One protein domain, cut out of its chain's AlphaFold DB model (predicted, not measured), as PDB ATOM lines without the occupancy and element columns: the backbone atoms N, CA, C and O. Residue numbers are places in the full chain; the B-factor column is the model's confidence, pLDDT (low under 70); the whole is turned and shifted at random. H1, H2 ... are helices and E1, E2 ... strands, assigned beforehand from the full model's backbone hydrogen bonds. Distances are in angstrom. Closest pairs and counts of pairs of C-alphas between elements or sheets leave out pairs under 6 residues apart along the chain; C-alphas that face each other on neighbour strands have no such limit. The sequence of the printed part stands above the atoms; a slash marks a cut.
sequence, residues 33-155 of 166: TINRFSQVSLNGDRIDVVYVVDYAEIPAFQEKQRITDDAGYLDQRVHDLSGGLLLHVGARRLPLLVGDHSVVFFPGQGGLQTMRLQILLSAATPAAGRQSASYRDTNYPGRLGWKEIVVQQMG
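Overview. This is residues 33 to 155 of the 166 residues of an uncharacterized protein of Chloroflexi bacterium (UniProt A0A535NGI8). A long, twisted sheet, E5, E6, E2, E1 and E8, forms one wall; one face is covered by H1 at one end, then H2, then a small sheet, E4, E3 and E7, while the other face is bare. The two sheets make a sandwich, only partly face to face, that is longest along the big sheet's strands. The 123 printed residues include two named helices and eight named strands, in the order E1 E2 H1 H2 E3 E4 E5 E6 E7 E8; the class is mixed. The big sheet, ordered E5 E6 E2 E1 E8, is mixed, with E1 and E8 parallel; the small one, E4 E3 E7, is antiparallel. The whole is compact, with a radius of gyration of the C-alphas of 15.7 A, and elongated, spanning 52 by 27 by 26 A.

Arrangement. E1, residues 34 to 43, and E2, residues 46 to 55, form a hairpin, with N 39 and O 50 3.0 A apart. H1, residues 57 to 69, stands up from the big sheet at a height of 9.6 A; its closest C-alphas to E6, residues 113 to 124, are those of Glu 57 and Thr 114, 4.7 A. H2, residues 73 to 83, is on the same face and makes two layers with the sheet, a helix over one face, at a height of 9.2 A. H1 and H2 only just touch, only at the corner, with 3 pairs of C-alphas within 8 A, the closest being Ile 67 and Tyr 73, 5.8 A. In both helices every O i to N i+4 pair is within hydrogen-bond range. E3, residues 85 to 89, and E4, residues 92 to 94, form a hairpin, with N 94 and O 87 2.9 A apart. E4 runs on into E5, residues 97 to 107, which bends by 52 degrees at residue 100. E5 and E6 form a hairpin, with N 104 and O 116 2.9 A apart; E6 is antiparallel to E2, with N 51 and O 119 2.9 A apart. E7, residues 133 to 137, is antiparallel to E3, with N 136 and O 86 2.9 A apart. E8, residues 147 to 154, is parallel to E1, with N 150 and O 38 2.9 A apart.

Along the chain. E1 begins at C-alpha 34 (-22.484, 43.447, 2.082) and is 28.3 A long; E2 is 28.9 A, E5 31.0 A and E6 36.5 A. H1 is 18.4 A and H2 15.2 A long. E8, 22.6 A, ends at C-alpha 154 (-22.183, 42.294, -26.195).

Size, cuts and confidence. The C-alphas of Gly 111 and Gly 129 are the two farthest apart, 51.9 A. The printed part has no cut, and no link is long. Mean pLDDT of the printed part is 95.5, and no printed residue is under 70.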
ATOM      1  N   THR A  33     -25.265  43.208   6.167       94.75
ATOM      2  CA  THR A  33     -24.836  42.552   4.928       94.75
ATOM      3  C   THR A  33     -24.036  43.463   4.008       94.75
ATOM      4  O   THR A  33     -24.252  44.675   3.956       94.75
ATOM      5  N   ILE A  34     -23.137  42.848   3.243       97.44
ATOM      6  CA  ILE A  34     -22.484  43.447   2.082       97.44
ATOM      7  C   ILE A  34     -22.779  42.546   0.887       97.44
ATOM      8  O   ILE A  34     -22.247  41.437   0.794       97.44
ATOM      9  N   ASN A  35     -23.638  43.017  -0.012       97.12
ATOM     10  CA  ASN A  35     -24.005  42.286  -1.216       97.12
ATOM     11  C   ASN A  35     -23.104  42.708  -2.370       97.12
ATOM     12  O   ASN A  35     -22.694  43.864  -2.463       97.12
ATOM     13  N   ARG A  36     -22.771  41.757  -3.237       98.25
ATOM     14  CA  ARG A  36     -21.866  41.977  -4.365       98.25
ATOM     15  C   ARG A  36     -22.484  41.430  -5.625       98.25
ATOM     16  O   ARG A  36     -22.914  40.278  -5.655       98.25
ATOM     17  N   PHE A  37     -22.467  42.247  -6.659       98.69
ATOM     18  CA  PHE A  37     -22.934  41.882  -7.979       98.69
ATOM     19  C   PHE A  37     -21.834  42.167  -8.995       98.69
ATOM     20  O   PHE A  37     -21.157  43.192  -8.929       98.69
ATOM     21  N   SER A  38     -21.622  41.234  -9.914       98.81
ATOM     22  CA  SER A  38     -20.709  41.398 -11.041       98.81
ATOM     23  C   SER A  38     -21.431  41.040 -12.326       98.81
ATOM     24  O   SER A  38     -21.801  39.884 -12.521       98.81
ATOM     25  N   GLN A  39     -21.583  42.006 -13.223       98.56
ATOM     26  CA  GLN A  39     -21.938  41.719 -14.606       98.56
ATOM     27  C   GLN A  39     -20.660  41.690 -15.431       98.56
ATOM     28  O   GLN A  39     -19.986  42.709 -15.553       98.56
ATOM     29  N   VAL A  40     -20.332  40.525 -15.982       98.31
ATOM     30  CA  VAL A  40     -19.185  40.330 -16.870       98.31
ATOM     31  C   VAL A  40     -19.690  40.324 -18.306       98.31
ATOM     32  O   VAL A  40     -20.304  39.355 -18.748       98.31
ATOM     33  N   SER A  41     -19.431  41.394 -19.045       97.12
ATOM     34  CA  SER A  41     -19.860  41.524 -20.431       97.12
ATOM     35  C   SER A  41     -18.711  41.225 -21.392       97.12
ATOM     36  O   SER A  41     -17.669  41.879 -21.367       97.12
ATOM     37  N   LEU A  42     -18.906  40.245 -22.272       94.44
ATOM     38  CA  LEU A  42     -17.993  39.957 -23.376       94.44
ATOM     39  C   LEU A  42     -18.287  40.944 -24.504       94.44
ATOM     40  O   LEU A  42     -19.390  40.912 -25.029       94.44
ATOM     41  N   ASN A  43     -17.347  41.810 -24.872       91.44
ATOM     42  CA  ASN A  43     -17.578  42.920 -25.796       91.44
ATOM     43  C   ASN A  43     -16.501  42.952 -26.888       91.44
ATOM     44  O   ASN A  43     -15.631  43.817 -26.905       91.44
ATOM     45  N   GLY A  44     -16.528  41.948 -27.766       87.31
ATOM     46  CA  GLY A  44     -15.555  41.796 -28.848       87.31
ATOM     47  C   GLY A  44     -14.117  41.634 -28.337       87.31
ATOM     48  O   GLY A  44     -13.741  40.567 -27.850       87.31
ATOM     49  N   ASP A  45     -13.323  42.696 -28.468       90.19
ATOM     50  CA  ASP A  45     -11.904  42.777 -28.098       90.19
ATOM     51  C   ASP A  45     -11.661  43.206 -26.640       90.19
ATOM     52  O   ASP A  45     -10.518  43.404 -26.218       90.19
ATOM     53  N   ARG A  46     -12.723  43.334 -25.839       93.50
ATOM     54  CA  ARG A  46     -12.621  43.600 -24.403       93.50
ATOM     55  C   ARG A  46     -13.631  42.810 -23.586       93.50
ATOM     56  O   ARG A  46     -14.667  42.361 -24.075       93.50
ATOM     57  N   ILE A  47     -13.316  42.661 -22.308       96.06
ATOM     58  CA  ILE A  47     -14.243  42.204 -21.278       96.06
ATOM     59  C   ILE A  47     -14.499  43.389 -20.357       96.06
ATOM     60  O   ILE A  47     -13.566  43.912 -19.748       96.06
ATOM     61  N   ASP A  48     -15.762  43.787 -20.266       97.81
ATOM     62  CA  ASP A  48     -16.226  44.842 -19.374       97.81
ATOM     63  C   ASP A  48     -16.802  44.199 -18.105       97.81
ATOM     64  O   ASP A  48     -17.461  43.159 -18.164       97.81
ATOM     65  N   VAL A  49     -16.551  44.796 -16.942       98.69
ATOM     66  CA  VAL A  49     -17.110  44.345 -15.665       98.69
ATOM     67  C   VAL A  49     -17.775  45.522 -14.972       98.69
ATOM     68  O   VAL A  49     -17.111  46.488 -14.604       98.69
ATOM     69  N   VAL A  50     -19.082  45.417 -14.743       98.81
ATOM     70  CA  VAL A  50     -19.783  46.290 -13.797       98.81
ATOM     71  C   VAL A  50     -19.761  45.593 -12.447       98.81
ATOM     72  O   VAL A  50     -20.372  44.535 -12.286       98.81
ATOM     73  N   TYR A  51     -19.044  46.171 -11.486       98.88
ATOM     74  CA  TYR A  51     -18.974  45.665 -10.120       98.88
ATOM     75  C   TYR A  51     -19.769  46.567  -9.186       98.88
ATOM     76  O   TYR A  51     -19.497  47.762  -9.094       98.88
ATOM     77  N   VAL A  52     -20.750  45.999  -8.492       98.88
ATOM     78  CA  VAL A  52     -21.591  46.719  -7.533       98.88
ATOM     79  C   VAL A  52     -21.401  46.114  -6.153       98.88
ATOM     80  O   VAL A  52     -21.516  44.899  -5.979       98.88
ATOM     81  N   VAL A  53     -21.142  46.971  -5.172       98.81
ATOM     82  CA  VAL A  53     -21.119  46.619  -3.754       98.81
ATOM     83  C   VAL A  53     -22.208  47.405  -3.040       98.81
ATOM     84  O   VAL A  53     -22.150  48.631  -2.960       98.81
ATOM     85  N   ASP A  54     -23.181  46.677  -2.506       98.25
ATOM     86  CA  ASP A  54     -24.270  47.220  -1.705       98.25
ATOM     87  C   ASP A  54     -24.008  46.959  -0.228       98.25
ATOM     88  O   ASP A  54     -23.962  45.817   0.236       98.25
ATOM     89  N   TYR A  55     -23.861  48.039   0.519       98.12
ATOM     90  CA  TYR A  55     -23.663  48.044   1.955       98.12
ATOM     91  C   TYR A  55     -25.001  48.298   2.638       98.12
ATOM     92  O   TYR A  55     -25.651  49.319   2.399       98.12
ATOM     93  N   ALA A  56     -25.395  47.387   3.529       96.75
ATOM     94  CA  ALA A  56     -26.502  47.627   4.443       96.75
ATOM     95  C   ALA A  56     -26.175  48.769   5.423       96.75
ATOM     96  O   ALA A  56     -25.056  49.278   5.460       96.75
ATOM     97  N   GLU A  57     -27.153  49.158   6.235       96.31
ATOM     98  CA  GLU A  57     -27.104  50.360   7.074       96.31
ATOM     99  C   GLU A  57     -25.848  50.499   7.946       96.31
ATOM    100  O   GLU A  57     -25.214  51.553   7.945       96.31
ATOM    101  N   ILE A  58     -25.452  49.449   8.674       96.06
ATOM    102  CA  ILE A  58     -24.306  49.545   9.588       96.06
ATOM    103  C   ILE A  58     -22.976  49.630   8.819       96.06
ATOM    104  O   ILE A  58     -22.191  50.536   9.106       96.06
ATOM    105  N   PRO A  59     -22.691  48.766   7.820       97.12
ATOM    106  CA  PRO A  59     -21.513  48.943   6.976       97.12
ATOM    107  C   PRO A  59     -21.497  50.284   6.228       97.12
ATOM    108  O   PRO A  59     -20.454  50.922   6.166       97.12
ATOM    109  N   ALA A  60     -22.637  50.746   5.708       97.94
ATOM    110  CA  ALA A  60     -22.733  52.020   4.998       97.94
ATOM    111  C   ALA A  60     -22.433  53.214   5.914       97.94
ATOM    112  O   ALA A  60     -21.726  54.134   5.508       97.94
ATOM    113  N   PHE A  61     -22.905  53.180   7.163       97.75
ATOM    114  CA  PHE A  61     -22.554  54.178   8.170       97.75
ATOM    115  C   PHE A  61     -21.033  54.238   8.401       97.75
ATOM    116  O   PHE A  61     -20.459  55.324   8.406       97.75
ATOM    117  N   GLN A  62     -20.372  53.079   8.513       97.38
ATOM    118  CA  GLN A  62     -18.915  52.992   8.679       97.38
ATOM    119  C   GLN A  62     -18.151  53.512   7.451       97.38
ATOM    120  O   GLN A  62     -17.182  54.252   7.605       97.38
ATOM    121  N   GLU A  63     -18.576  53.151   6.237       98.12
ATOM    122  CA  GLU A  63     -17.955  53.648   5.000       98.12
ATOM    123  C   GLU A  63     -18.131  55.164   4.856       98.12
ATOM    124  O   GLU A  63     -17.178  55.860   4.520       98.12
ATOM    125  N   LYS A  64     -19.316  55.699   5.179       97.62
ATOM    126  CA  LYS A  64     -19.587  57.141   5.125       97.62
ATOM    127  C   LYS A  64     -18.667  57.940   6.048       97.62
ATOM    128  O   LYS A  64     -18.208  59.010   5.651       97.62
ATOM    129  N   GLN A  65     -18.393  57.429   7.251       97.81
ATOM    130  CA  GLN A  65     -17.430  58.048   8.166       97.81
ATOM    131  C   GLN A  65     -16.037  58.098   7.529       97.81
ATOM    132  O   GLN A  65     -15.485  59.180   7.391       97.81
ATOM    133  N   ARG A  66     -15.532  56.971   7.004       98.19
ATOM    134  CA  ARG A  66     -14.209  56.920   6.351       98.19
ATOM    135  C   ARG A  66     -14.089  57.849   5.142       98.19
ATOM    136  O   ARG A  66     -13.075  58.515   5.004       98.19
ATOM    137  N   ILE A  67     -15.125  57.918   4.302       97.25
ATOM    138  CA  ILE A  67     -15.173  58.835   3.149       97.25
ATOM    139  C   ILE A  67     -15.135  60.300   3.605       97.25
ATOM    140  O   ILE A  67     -14.548  61.140   2.930       97.25
ATOM    141  N   THR A  68     -15.784  60.622   4.727       96.94
ATOM    142  CA  THR A  68     -15.811  61.993   5.260       96.94
ATOM    143  C   THR A  68     -14.479  62.366   5.910       96.94
ATOM    144  O   THR A  68     -14.041  63.508   5.787       96.94
ATOM    145  N   ASP A  69     -13.841  61.411   6.585       98.00
ATOM    146  CA  ASP A  69     -12.599  61.624   7.327       98.00
ATOM    147  C   ASP A  69     -11.363  61.690   6.407       98.00
ATOM    148  O   ASP A  69     -10.389  62.366   6.741       98.00
ATOM    149  N   ASP A  70     -11.393  61.011   5.255       97.69
ATOM    150  CA  ASP A  70     -10.280  60.938   4.304       97.69
ATOM    151  C   ASP A  70     -10.760  61.047   2.845       97.69
ATOM    152  O   ASP A  70     -11.400  60.147   2.297       97.69
ATOM    153  N   ALA A  71     -10.372  62.142   2.185       94.06
ATOM    154  CA  ALA A  71     -10.711  62.416   0.791       94.06
ATOM    155  C   ALA A  71     -10.117  61.399  -0.207       94.06
ATOM    156  O   ALA A  71     -10.662  61.243  -1.296       94.06
ATOM    157  N   GLY A  72      -9.028  60.702   0.144       97.12
ATOM    158  CA  GLY A  72      -8.407  59.665  -0.690       97.12
ATOM    159  C   GLY A  72      -8.963  58.259  -0.454       97.12
ATOM    160  O   GLY A  72      -8.670  57.340  -1.225       97.12
ATOM    161  N   TYR A  73      -9.785  58.070   0.584       98.19
ATOM    162  CA  TYR A  73     -10.273  56.748   0.975       98.19
ATOM    163  C   TYR A  73     -11.070  56.067  -0.137       98.19
ATOM    164  O   TYR A  73     -10.904  54.868  -0.363       98.19
ATOM    165  N   LEU A  74     -11.934  56.810  -0.838       97.81
ATOM    166  CA  LEU A  74     -12.797  56.222  -1.863       97.81
ATOM    167  C   LEU A  74     -11.983  55.673  -3.043       97.81
ATOM    168  O   LEU A  74     -12.219  54.539  -3.460       97.81
ATOM    169  N   ASP A  75     -10.988  56.423  -3.518       97.69
ATOM    170  CA  ASP A  75     -10.109  55.990  -4.610       97.69
ATOM    171  C   ASP A  75      -9.293  54.755  -4.213       97.69
ATOM    172  O   ASP A  75      -9.237  53.769  -4.956       97.69
ATOM    173  N   GLN A  76      -8.729  54.751  -2.999       98.31
ATOM    174  CA  GLN A  76      -8.026  53.582  -2.471       98.31
ATOM    175  C   GLN A  76      -8.968  52.378  -2.351       98.31
ATOM    176  O   GLN A  76      -8.610  51.257  -2.717       98.31
ATOM    177  N   ARG A  77     -10.204  52.601  -1.893       98.38
ATOM    178  CA  ARG A  77     -11.209  51.548  -1.748       98.38
ATOM    179  C   ARG A  77     -11.587  50.937  -3.092       98.38
ATOM    180  O   ARG A  77     -11.704  49.715  -3.189       98.38
ATOM    181  N   VAL A  78     -11.763  51.763  -4.120       98.69
ATOM    182  CA  VAL A  78     -12.028  51.332  -5.499       98.69
ATOM    183  C   VAL A  78     -10.862  50.509  -6.038       98.69
ATOM    184  O   VAL A  78     -11.087  49.429  -6.591       98.69
ATOM    185  N   HIS A  79      -9.625  50.960  -5.826       98.12
ATOM    186  CA  HIS A  79      -8.430  50.220  -6.220       98.12
ATOM    187  C   HIS A  79      -8.351  48.845  -5.531       98.12
ATOM    188  O   HIS A  79      -8.189  47.822  -6.201       98.12
ATOM    189  N   ASP A  80      -8.540  48.793  -4.212       98.31
ATOM    190  CA  ASP A  80      -8.473  47.553  -3.431       98.31
ATOM    191  C   ASP A  80      -9.552  46.548  -3.852       98.31
ATOM    192  O   ASP A  80      -9.264  45.367  -4.065       98.31
ATOM    193  N   LEU A  81     -10.794  47.018  -4.023       98.62
ATOM    194  CA  LEU A  81     -11.903  46.182  -4.481       98.62
ATOM    195  C   LEU A  81     -11.650  45.639  -5.887       98.62
ATOM    196  O   LEU A  81     -11.906  44.460  -6.135       98.62
ATOM    197  N   SER A  82     -11.104  46.462  -6.783       98.50
ATOM    198  CA  SER A  82     -10.729  46.054  -8.142       98.50
ATOM    199  C   SER A  82      -9.621  44.996  -8.127       98.50
ATOM    200  O   SER A  82      -9.680  44.025  -8.881       98.50
ATOM    201  N   GLY A  83      -8.650  45.118  -7.216       98.06
ATOM    202  CA  GLY A  83      -7.582  44.135  -7.018       98.06
ATOM    203  C   GLY A  83      -8.076  42.755  -6.562       98.06
ATOM    204  O   GLY A  83      -7.451  41.739  -6.890       98.06
ATOM    205  N   GLY A  84      -9.218  42.705  -5.867       98.31
ATOM    206  CA  GLY A  84      -9.913  41.474  -5.482       98.31
ATOM    207  C   GLY A  84     -10.727  40.815  -6.603       98.31
ATOM    208  O   GLY A  84     -11.300  39.744  -6.393       98.31
ATOM    209  N   LEU A  85     -10.788  41.415  -7.795       98.75
ATOM    210  CA  LEU A  85     -11.434  40.832  -8.969       98.75
ATOM    211  C   LEU A  85     -10.383  40.156  -9.856       98.75
ATOM    212  O   LEU A  85      -9.470  40.783 -10.393       98.75
ATOM    213  N   LEU A  86     -10.501  38.841 -10.014       98.44
ATOM    214  CA  LEU A  86      -9.550  38.023 -10.756       98.44
ATOM    215  C   LEU A  86     -10.160  37.599 -12.089       98.44
ATOM    216  O   LEU A  86     -11.048  36.749 -12.112       98.44
ATOM    217  N   LEU A  87      -9.645  38.148 -13.188       98.25
ATOM    218  CA  LEU A  87      -9.992  37.756 -14.552       98.25
ATOM    219  C   LEU A  87      -8.813  37.028 -15.204       98.25
ATOM    220  O   LEU A  87      -7.691  37.538 -15.233       98.25
ATOM    221  N   HIS A  88      -9.067  35.842 -15.746       96.94
ATOM    222  CA  HIS A  88      -8.114  35.113 -16.580       96.94
ATOM    223  C   HIS A  88      -8.733  34.790 -17.928       96.94
ATOM    224  O   HIS A  88      -9.901  34.414 -18.000       96.94
ATOM    225  N   VAL A  89      -7.916  34.866 -18.974       93.94
ATOM    226  CA  VAL A  89      -8.232  34.362 -20.311       93.94
ATOM    227  C   VAL A  89      -7.148  33.357 -20.689       93.94
ATOM    228  O   VAL A  89      -5.958  33.682 -20.731       93.94
ATOM    229  N   GLY A  90      -7.546  32.099 -20.876       90.88
ATOM    230  CA  GLY A  90      -6.628  30.965 -20.888       90.88
ATOM    231  C   GLY A  90      -5.808  30.915 -19.594       90.88
ATOM    232  O   GLY A  90      -6.364  30.917 -18.498       90.88
ATOM    233  N   ALA A  91      -4.481  30.907 -19.723       89.69
ATOM    234  CA  ALA A  91      -3.550  30.918 -18.592       89.69
ATOM    235  C   ALA A  91      -3.131  32.332 -18.139       89.69
ATOM    236  O   ALA A  91      -2.410  32.474 -17.151       89.69
ATOM    237  N   ARG A  92      -3.535  33.392 -18.853       93.38
ATOM    238  CA  ARG A  92      -3.071  34.758 -18.586       93.38
ATOM    239  C   ARG A  92      -4.052  35.493 -17.680       93.38
ATOM    240  O   ARG A  92      -5.224  35.631 -18.029       93.38
ATOM    241  N   ARG A  93      -3.560  36.029 -16.559       95.31
ATOM    242  CA  ARG A  93      -4.302  37.014 -15.760       95.31
ATOM    243  C   ARG A  93      -4.387  38.324 -16.539       95.31
ATOM    244  O   ARG A  93      -3.355  38.859 -16.947       95.31
ATOM    245  N   LEU A  94      -5.600  38.831 -16.730       95.94
ATOM    246  CA  LEU A  94      -5.827  40.157 -17.292       95.94
ATOM    247  C   LEU A  94      -6.133  41.129 -16.144       95.94
ATOM    248  O   LEU A  94      -7.062  40.868 -15.375       95.94
ATOM    249  N   PRO A  95      -5.352  42.211 -15.973       94.50
ATOM    250  CA  PRO A  95      -5.686  43.239 -15.000       94.50
ATOM    251  C   PRO A  95      -6.959  43.963 -15.442       94.50
ATOM    252  O   PRO A  95      -7.100  44.323 -16.610       94.50
ATOM    253  N   LEU A  96      -7.875  44.169 -14.500       98.25
ATOM    254  CA  LEU A  96      -9.057  44.993 -14.704       98.25
ATOM    255  C   LEU A  96      -8.686  46.445 -14.407       98.25
ATOM    256  O   LEU A  96      -8.280  46.769 -13.291       98.25
ATOM    257  N   LEU A  97      -8.796  47.299 -15.419       98.19
ATOM    258  CA  LEU A  97      -8.545  48.729 -15.304       98.19
ATOM    259  C   LEU A  97      -9.835  49.433 -14.903       98.19
ATOM    260  O   LEU A  97     -10.876  49.200 -15.518       98.19
ATOM    261  N   VAL A  98      -9.758  50.293 -13.892       98.56
ATOM    262  CA  VAL A  98     -10.878  51.139 -13.468       98.56
ATOM    263  C   VAL A  98     -11.066  52.245 -14.501       98.56
ATOM    264  O   VAL A  98     -10.135  52.998 -14.772       98.56
ATOM    265  N   GLY A  99     -12.259  52.318 -15.086       98.00
ATOM    266  CA  GLY A  99     -12.653  53.409 -15.975       98.00
ATOM    267  C   GLY A  99     -13.363  54.529 -15.223       98.00
ATOM    268  O   GLY A  99     -13.007  55.692 -15.376       98.00
ATOM    269  N   ASP A 100     -14.352  54.170 -14.404       98.25
ATOM    270  CA  ASP A 100     -15.159  55.115 -13.628       98.25
ATOM    271  C   ASP A 100     -15.732  54.436 -12.375       98.25
ATOM    272  O   ASP A 100     -15.794  53.204 -12.294       98.25
ATOM    273  N   HIS A 101     -16.169  55.227 -11.399       98.56
ATOM    274  CA  HIS A 101     -16.875  54.736 -10.225       98.56
ATOM    275  C   HIS A 101     -17.884  55.761  -9.696       98.56
ATOM    276  O   HIS A 101     -17.738  56.965  -9.873       98.56
ATOM    277  N   SER A 102     -18.918  55.287  -9.005       98.38
ATOM    278  CA  SER A 102     -19.913  56.159  -8.380       98.38
ATOM    279  C   SER A 102     -20.397  55.613  -7.045       98.38
ATOM    280  O   SER A 102     -20.447  54.402  -6.820       98.38
ATOM    281  N   VAL A 103     -20.766  56.530  -6.154       98.50
ATOM    282  CA  VAL A 103     -21.348  56.222  -4.848       98.50
ATOM    283  C   VAL A 103     -22.714  56.876  -4.740       98.50
ATOM    284  O   VAL A 103     -22.862  58.068  -5.002       98.50
ATOM    285  N   VAL A 104     -23.707  56.102  -4.309       98.31
ATOM    286  CA  VAL A 104     -25.051  56.601  -4.013       98.31
ATOM    287  C   VAL A 104     -25.480  56.103  -2.641       98.31
ATOM    288  O   VAL A 104     -25.298  54.932  -2.311       98.31
ATOM    289  N   PHE A 105     -26.071  56.991  -1.844       98.00
ATOM    290  CA  PHE A 105     -26.664  56.645  -0.556       98.00
ATOM    291  C   PHE A 105     -28.187  56.631  -0.665       98.00
ATOM    292  O   PHE A 105     -28.776  57.558  -1.223       98.00
ATOM    293  N   PHE A 106     -28.826  55.617  -0.087       96.25
ATOM    294  CA  PHE A 106     -30.285  55.483  -0.066       96.25
ATOM    295  C   PHE A 106     -30.799  55.437   1.376       96.25
ATOM    296  O   PHE A 106     -30.053  55.043   2.272       96.25
ATOM    297  N   PRO A 107     -32.060  55.819   1.639       95.12
ATOM    298  CA  PRO A 107     -32.681  55.579   2.937       95.12
ATOM    299  C   PRO A 107     -32.749  54.076   3.253       95.12
ATOM    300  O   PRO A 107     -33.171  53.279   2.415       95.12
ATOM    301  N   GLY A 108     -32.339  53.698   4.460       91.25
ATOM    302  CA  GLY A 108     -32.480  52.360   5.022       91.25
ATOM    303  C   GLY A 108     -33.738  52.217   5.882       91.25
ATOM    304  O   GLY A 108     -34.422  53.193   6.197       91.25
ATOM    305  N   GLN A 109     -34.073  50.977   6.243       87.94
ATOM    306  CA  GLN A 109     -35.296  50.660   6.993       87.94
ATOM    307  C   GLN A 109     -35.169  50.934   8.500       87.94
ATOM    308  O   GLN A 109     -36.172  51.196   9.158       87.94
ATOM    309  N   GLY A 110     -33.955  50.882   9.047       87.25
ATOM    310  CA  GLY A 110     -33.635  51.172  10.444       87.25
ATOM    311  C   GLY A 110     -33.350  52.650  10.727       87.25
ATOM    312  O   GLY A 110     -32.902  52.973  11.826       87.25
ATOM    313  N   GLY A 111     -33.601  53.547   9.766       90.62
ATOM    314  CA  GLY A 111     -33.414  54.994   9.914       90.62
ATOM    315  C   GLY A 111     -31.995  55.489   9.622       90.62
ATOM    316  O   GLY A 111     -31.724  56.679   9.787       90.62
ATOM    317  N   LEU A 112     -31.094  54.612   9.170       95.12
ATOM    318  CA  LEU A 112     -29.781  54.990   8.646       95.12
ATOM    319  C   LEU A 112     -29.805  54.981   7.112       95.12
ATOM    320  O   LEU A 112     -30.840  54.765   6.492       95.12
ATOM    321  N   GLN A 113     -28.667  55.265   6.478       96.88
ATOM    322  CA  GLN A 113     -28.528  55.157   5.024       96.88
ATOM    323  C   GLN A 113     -27.872  53.827   4.651       96.88
ATOM    324  O   GLN A 113     -26.962  53.382   5.344       96.88
ATOM    325  N   THR A 114     -28.279  53.228   3.535       97.56
ATOM    326  CA  THR A 114     -27.481  52.223   2.820       97.56
ATOM    327  C   THR A 114     -26.575  52.914   1.801       97.56
ATOM    328  O   THR A 114     -26.760  54.093   1.489       97.56
ATOM    329  N   MET A 115     -25.585  52.194   1.279       98.31
ATOM    330  CA  MET A 115     -24.642  52.721   0.293       98.31
ATOM    331  C   MET A 115     -24.483  51.736  -0.859       98.31
ATOM    332  O   MET A 115     -24.303  50.544  -0.627       98.31
ATOM    333  N   ARG A 116     -24.488  52.245  -2.090       98.69
ATOM    334  CA  ARG A 116     -24.095  51.521  -3.297       98.69
ATOM    335  C   ARG A 116     -22.820  52.136  -3.847       98.69
ATOM    336  O   ARG A 116     -22.812  53.323  -4.160       98.69
ATOM    337  N   LEU A 117     -21.781  51.324  -3.992       98.81
ATOM    338  CA  LEU A 117     -20.592  51.647  -4.776       98.81
ATOM    339  C   LEU A 117     -20.649  50.857  -6.081       98.81
ATOM    340  O   LEU A 117     -20.713  49.630  -6.050       98.81
ATOM    341  N   GLN A 118     -20.604  51.552  -7.211       98.88
ATOM    342  CA  GLN A 118     -20.464  50.951  -8.531       98.88
ATOM    343  C   GLN A 118     -19.083  51.280  -9.096       98.88
ATOM    344  O   GLN A 118     -18.650  52.424  -9.029       98.88
ATOM    345  N   ILE A 119     -18.416  50.287  -9.679       98.88
ATOM    346  CA  ILE A 119     -17.127  50.426 -10.354       98.88
ATOM    347  C   ILE A 119     -17.280  49.862 -11.766       98.88
ATOM    348  O   ILE A 119     -17.762  48.740 -11.948       98.88
ATOM    349  N   LEU A 120     -16.878  50.645 -12.761       98.75
ATOM    350  CA  LEU A 120     -16.795  50.232 -14.153       98.75
ATOM    351  C   LEU A 120     -15.354  49.835 -14.451       98.75
ATOM    352  O   LEU A 120     -14.446  50.661 -14.355       98.75
ATOM    353  N   LEU A 121     -15.148  48.568 -14.801       98.81
ATOM    354  CA  LEU A 121     -13.836  48.030 -15.123       98.81
ATOM    355  C   LEU A 121     -13.799  47.464 -16.537       98.81
ATOM    356  O   LEU A 121     -14.813  47.002 -17.058       98.81
ATOM    357  N   SER A 122     -12.613  47.441 -17.138       98.00
ATOM    358  CA  SER A 122     -12.400  46.813 -18.441       98.00
ATOM    359  C   SER A 122     -11.044  46.119 -18.533       98.00
ATOM    360  O   SER A 122     -10.089  46.468 -17.835       98.00
ATOM    361  N   ALA A 123     -10.958  45.118 -19.404       97.38
ATOM    362  CA  ALA A 123      -9.714  44.463 -19.777       97.38
ATOM    363  C   ALA A 123      -9.718  44.134 -21.274       97.38
ATOM    364  O   ALA A 123     -10.632  43.470 -21.764       97.38
ATOM    365  N   ALA A 124      -8.677  44.556 -21.995       94.19
ATOM    366  CA  ALA A 124      -8.494  44.196 -23.399       94.19
ATOM    367  C   ALA A 124      -8.167  42.700 -23.538       94.19
ATOM    368  O   ALA A 124      -7.311  42.170 -22.818       94.19
ATOM    369  N   THR A 125      -8.824  42.014 -24.473       89.19
ATOM    370  CA  THR A 125      -8.560  40.607 -24.773       89.19
ATOM    371  C   THR A 125      -7.455  40.506 -25.833       89.19
ATOM    372  O   THR A 125      -7.503  41.163 -26.869       89.19
ATOM    373  N   PRO A 126      -6.397  39.712 -25.589       76.62
ATOM    374  CA  PRO A 126      -5.185  39.773 -26.407       76.62
ATOM    375  C   PRO A 126      -5.283  39.046 -27.755       76.62
ATOM    376  O   PRO A 126      -4.379  39.194 -28.574       76.62
ATOM    377  N   ALA A 127      -6.303  38.212 -27.983       72.56
ATOM    378  CA  ALA A 127      -6.412  37.440 -29.218       72.56
ATOM    379  C   ALA A 127      -7.864  37.106 -29.567       72.56
ATOM    380  O   ALA A 127      -8.659  36.749 -28.699       72.56
ATOM    381  N   ALA A 128      -8.165  37.164 -30.863       77.62
ATOM    382  CA  ALA A 128      -9.427  36.704 -31.420       77.62
ATOM    383  C   ALA A 128      -9.509  35.168 -31.436       77.62
ATOM    384  O   ALA A 128      -8.496  34.466 -31.483       77.62
ATOM    385  N   GLY A 129     -10.737  34.646 -31.455       85.75
ATOM    386  CA  GLY A 129     -11.021  33.217 -31.587       85.75
ATOM    387  C   GLY A 129     -11.577  32.580 -30.316       85.75
ATOM    388  O   GLY A 129     -11.944  33.250 -29.354       85.75
ATOM    389  N   ARG A 130     -11.687  31.248 -30.330       90.50
ATOM    390  CA  ARG A 130     -12.273  30.492 -29.218       90.50
ATOM    391  C   ARG A 130     -11.321  30.477 -28.026       90.50
ATOM    392  O   ARG A 130     -10.224  29.930 -28.119       90.50
ATOM    393  N   GLN A 131     -11.775  31.011 -26.898       90.25
ATOM    394  CA  GLN A 131     -11.002  31.069 -25.660       90.25
ATOM    395  C   GLN A 131     -11.862  30.698 -24.453       90.25
ATOM    396  O   GLN A 131     -13.082  30.857 -24.464       90.25
ATOM    397  N   SER A 132     -11.210  30.205 -23.404       93.19
ATOM    398  CA  SER A 132     -11.823  30.035 -22.088       93.19
ATOM    399  C   SER A 132     -11.445  31.216 -21.207       93.19
ATOM    400  O   SER A 132     -10.286  31.628 -21.195       93.19
ATOM    401  N   ALA A 133     -12.406  31.727 -20.446       94.31
ATOM    402  CA  ALA A 133     -12.176  32.765 -19.455       94.31
ATOM    403  C   ALA A 133     -12.673  32.300 -18.084       94.31
ATOM    404  O   ALA A 133     -13.595  31.490 -17.988       94.31
ATOM    405  N   SER A 134     -12.060  32.813 -17.022       97.25
ATOM    406  CA  SER A 134     -12.546  32.627 -15.657       97.25
ATOM    407  C   SER A 134     -12.545  33.953 -14.918       97.25
ATOM    408  O   SER A 134     -11.616  34.750 -15.049       97.25
ATOM    409  N   TYR A 135     -13.601  34.178 -14.146       98.50
ATOM    410  CA  TYR A 135     -13.773  35.360 -13.319       98.50
ATOM    411  C   TYR A 135     -14.048  34.940 -11.875       98.50
ATOM    412  O   TYR A 135     -14.832  34.022 -11.619       98.50
ATOM    413  N   ARG A 136     -13.398  35.602 -10.917       98.25
ATOM    414  CA  ARG A 136     -13.587  35.358  -9.487       98.25
ATOM    415  C   ARG A 136     -13.469  36.654  -8.699       98.25
ATOM    416  O   ARG A 136     -12.423  37.280  -8.699       98.25
ATOM    417  N   ASP A 137     -14.508  36.975  -7.940       98.50
ATOM    418  CA  ASP A 137     -14.457  37.994  -6.884       98.50
ATOM    419  C   ASP A 137     -13.998  37.368  -5.546       98.50
ATOM    420  O   ASP A 137     -14.641  36.443  -5.033       98.50
ATOM    421  N   THR A 138     -12.885  37.845  -4.986       98.12
ATOM    422  CA  THR A 138     -12.327  37.414  -3.690       98.12
ATOM    423  C   THR A 138     -12.553  38.421  -2.562       98.12
ATOM    424  O   THR A 138     -12.058  38.212  -1.456       98.12
ATOM    425  N   ASN A 139     -13.291  39.503  -2.808       98.31
ATOM    426  CA  ASN A 139     -13.566  40.521  -1.804       98.31
ATOM    427  C   ASN A 139     -14.450  39.976  -0.677       98.31
ATOM    428  O   ASN A 139     -15.205  39.014  -0.851       98.31
ATOM    429  N   TYR A 140     -14.381  40.625   0.486       97.19
ATOM    430  CA  TYR A 140     -15.255  40.365   1.638       97.19
ATOM    431  C   TYR A 140     -15.411  38.879   2.030       97.19
ATOM    432  O   TYR A 140     -16.540  38.403   2.201       97.19
ATOM    433  N   PRO A 141     -14.310  38.119   2.181       95.75
ATOM    434  CA  PRO A 141     -14.394  36.732   2.624       95.75
ATOM    435  C   PRO A 141     -15.058  36.655   4.006       95.75
ATOM    436  O   PRO A 141     -14.760  37.450   4.896       95.75
ATOM    437  N   GLY A 142     -15.988  35.716   4.177       90.75
ATOM    438  CA  GLY A 142     -16.678  35.489   5.453       90.75
ATOM    439  C   GLY A 142     -17.686  36.569   5.866       90.75
ATOM    440  O   GLY A 142     -18.268  36.462   6.943       90.75
ATOM    441  N   ARG A 143     -17.929  37.600   5.044       93.50
ATOM    442  CA  ARG A 143     -18.984  38.587   5.319       93.50
ATOM    443  C   ARG A 143     -20.349  38.042   4.921       93.50
ATOM    444  O   ARG A 143     -20.495  37.406   3.880       93.50
ATOM    445  N   LEU A 144     -21.349  38.351   5.744       92.00
ATOM    446  CA  LEU A 144     -22.749  38.091   5.425       92.00
ATOM    447  C   LEU A 144     -23.173  38.923   4.214       92.00
ATOM    448  O   LEU A 144     -22.845  40.107   4.125       92.00
ATOM    449  N   GLY A 145     -23.941  38.312   3.323       92.38
ATOM    450  CA  GLY A 145     -24.487  38.964   2.142       92.38
ATOM    451  C   GLY A 145     -24.623  38.001   0.975       92.38
ATOM    452  O   GLY A 145     -24.194  36.847   1.033       92.38
ATOM    453  N   TRP A 146     -25.237  38.498  -0.088       94.12
ATOM    454  CA  TRP A 146     -25.373  37.792  -1.350       94.12
ATOM    455  C   TRP A 146     -24.190  38.087  -2.271       94.12
ATOM    456  O   TRP A 146     -23.624  39.183  -2.260       94.12
ATOM    457  N   LYS A 147     -23.825  37.106  -3.093       96.00
ATOM    458  CA  LYS A 147     -22.839  37.274  -4.155       96.00
ATOM    459  C   LYS A 147     -23.403  36.714  -5.448       96.00
ATOM    460  O   LYS A 147     -23.655  35.516  -5.539       96.00
ATOM    461  N   GLU A 148     -23.518  37.574  -6.446       97.44
ATOM    462  CA  GLU A 148     -24.031  37.225  -7.762       97.44
ATOM    463  C   GLU A 148     -23.039  37.609  -8.854       97.44
ATOM    464  O   GLU A 148     -22.401  38.661  -8.809       97.44
ATOM    465  N   ILE A 149     -22.897  36.718  -9.831       98.50
ATOM    466  CA  ILE A 149     -22.092  36.936 -11.025       98.50
ATOM    467  C   ILE A 149     -22.940  36.486 -12.203       98.50
ATOM    468  O   ILE A 149     -23.398  35.344 -12.220       98.50
ATOM    469  N   VAL A 150     -23.107  37.365 -13.180       98.19
ATOM    470  CA  VAL A 150     -23.799  37.073 -14.436       98.19
ATOM    471  C   VAL A 150     -22.881  37.390 -15.605       98.19
ATOM    472  O   VAL A 150     -22.022  38.271 -15.513       98.19
ATOM    473  N   VAL A 151     -23.048  36.663 -16.701       97.75
ATOM    474  CA  VAL A 151     -22.277  36.863 -17.926       97.75
ATOM    475  C   VAL A 151     -23.209  37.382 -19.006       97.75
ATOM    476  O   VAL A 151     -24.284  36.841 -19.189       97.75
ATOM    477  N   GLN A 152     -22.815  38.412 -19.744       95.50
ATOM    478  CA  GLN A 152     -23.592  38.906 -20.879       95.50
ATOM    479  C   GLN A 152     -22.751  38.923 -22.149       95.50
ATOM    480  O   GLN A 152     -21.549  39.192 -22.124       95.50
ATOM    481  N   GLN A 153     -23.390  38.645 -23.279       91.62
ATOM    482  CA  GLN A 153     -22.798  38.837 -24.598       91.62
ATOM    483  C   GLN A 153     -23.112  40.256 -25.096       91.62
ATOM    484  O   GLN A 153     -24.265  40.679 -25.095       91.62
ATOM    485  N   MET A 154     -22.092  40.980 -25.552       85.75
ATOM    486  CA  MET A 154     -22.183  42.294 -26.195       85.75
ATOM    487  C   MET A 154     -21.211  42.370 -27.389       85.75
ATOM    488  O   MET A 154     -20.342  41.516 -27.569       85.75
ATOM    489  N   GLY A 155     -21.349  43.396 -28.235       76.00
ATOM    490  CA  GLY A 155     -20.302  43.813 -29.186       76.00
ATOM    491  C   GLY A 155     -19.711  42.728 -30.095       76.00
ATOM    492  O   GLY A 155     -18.520  42.757 -30.383       76.00
TER     493      GLY A 155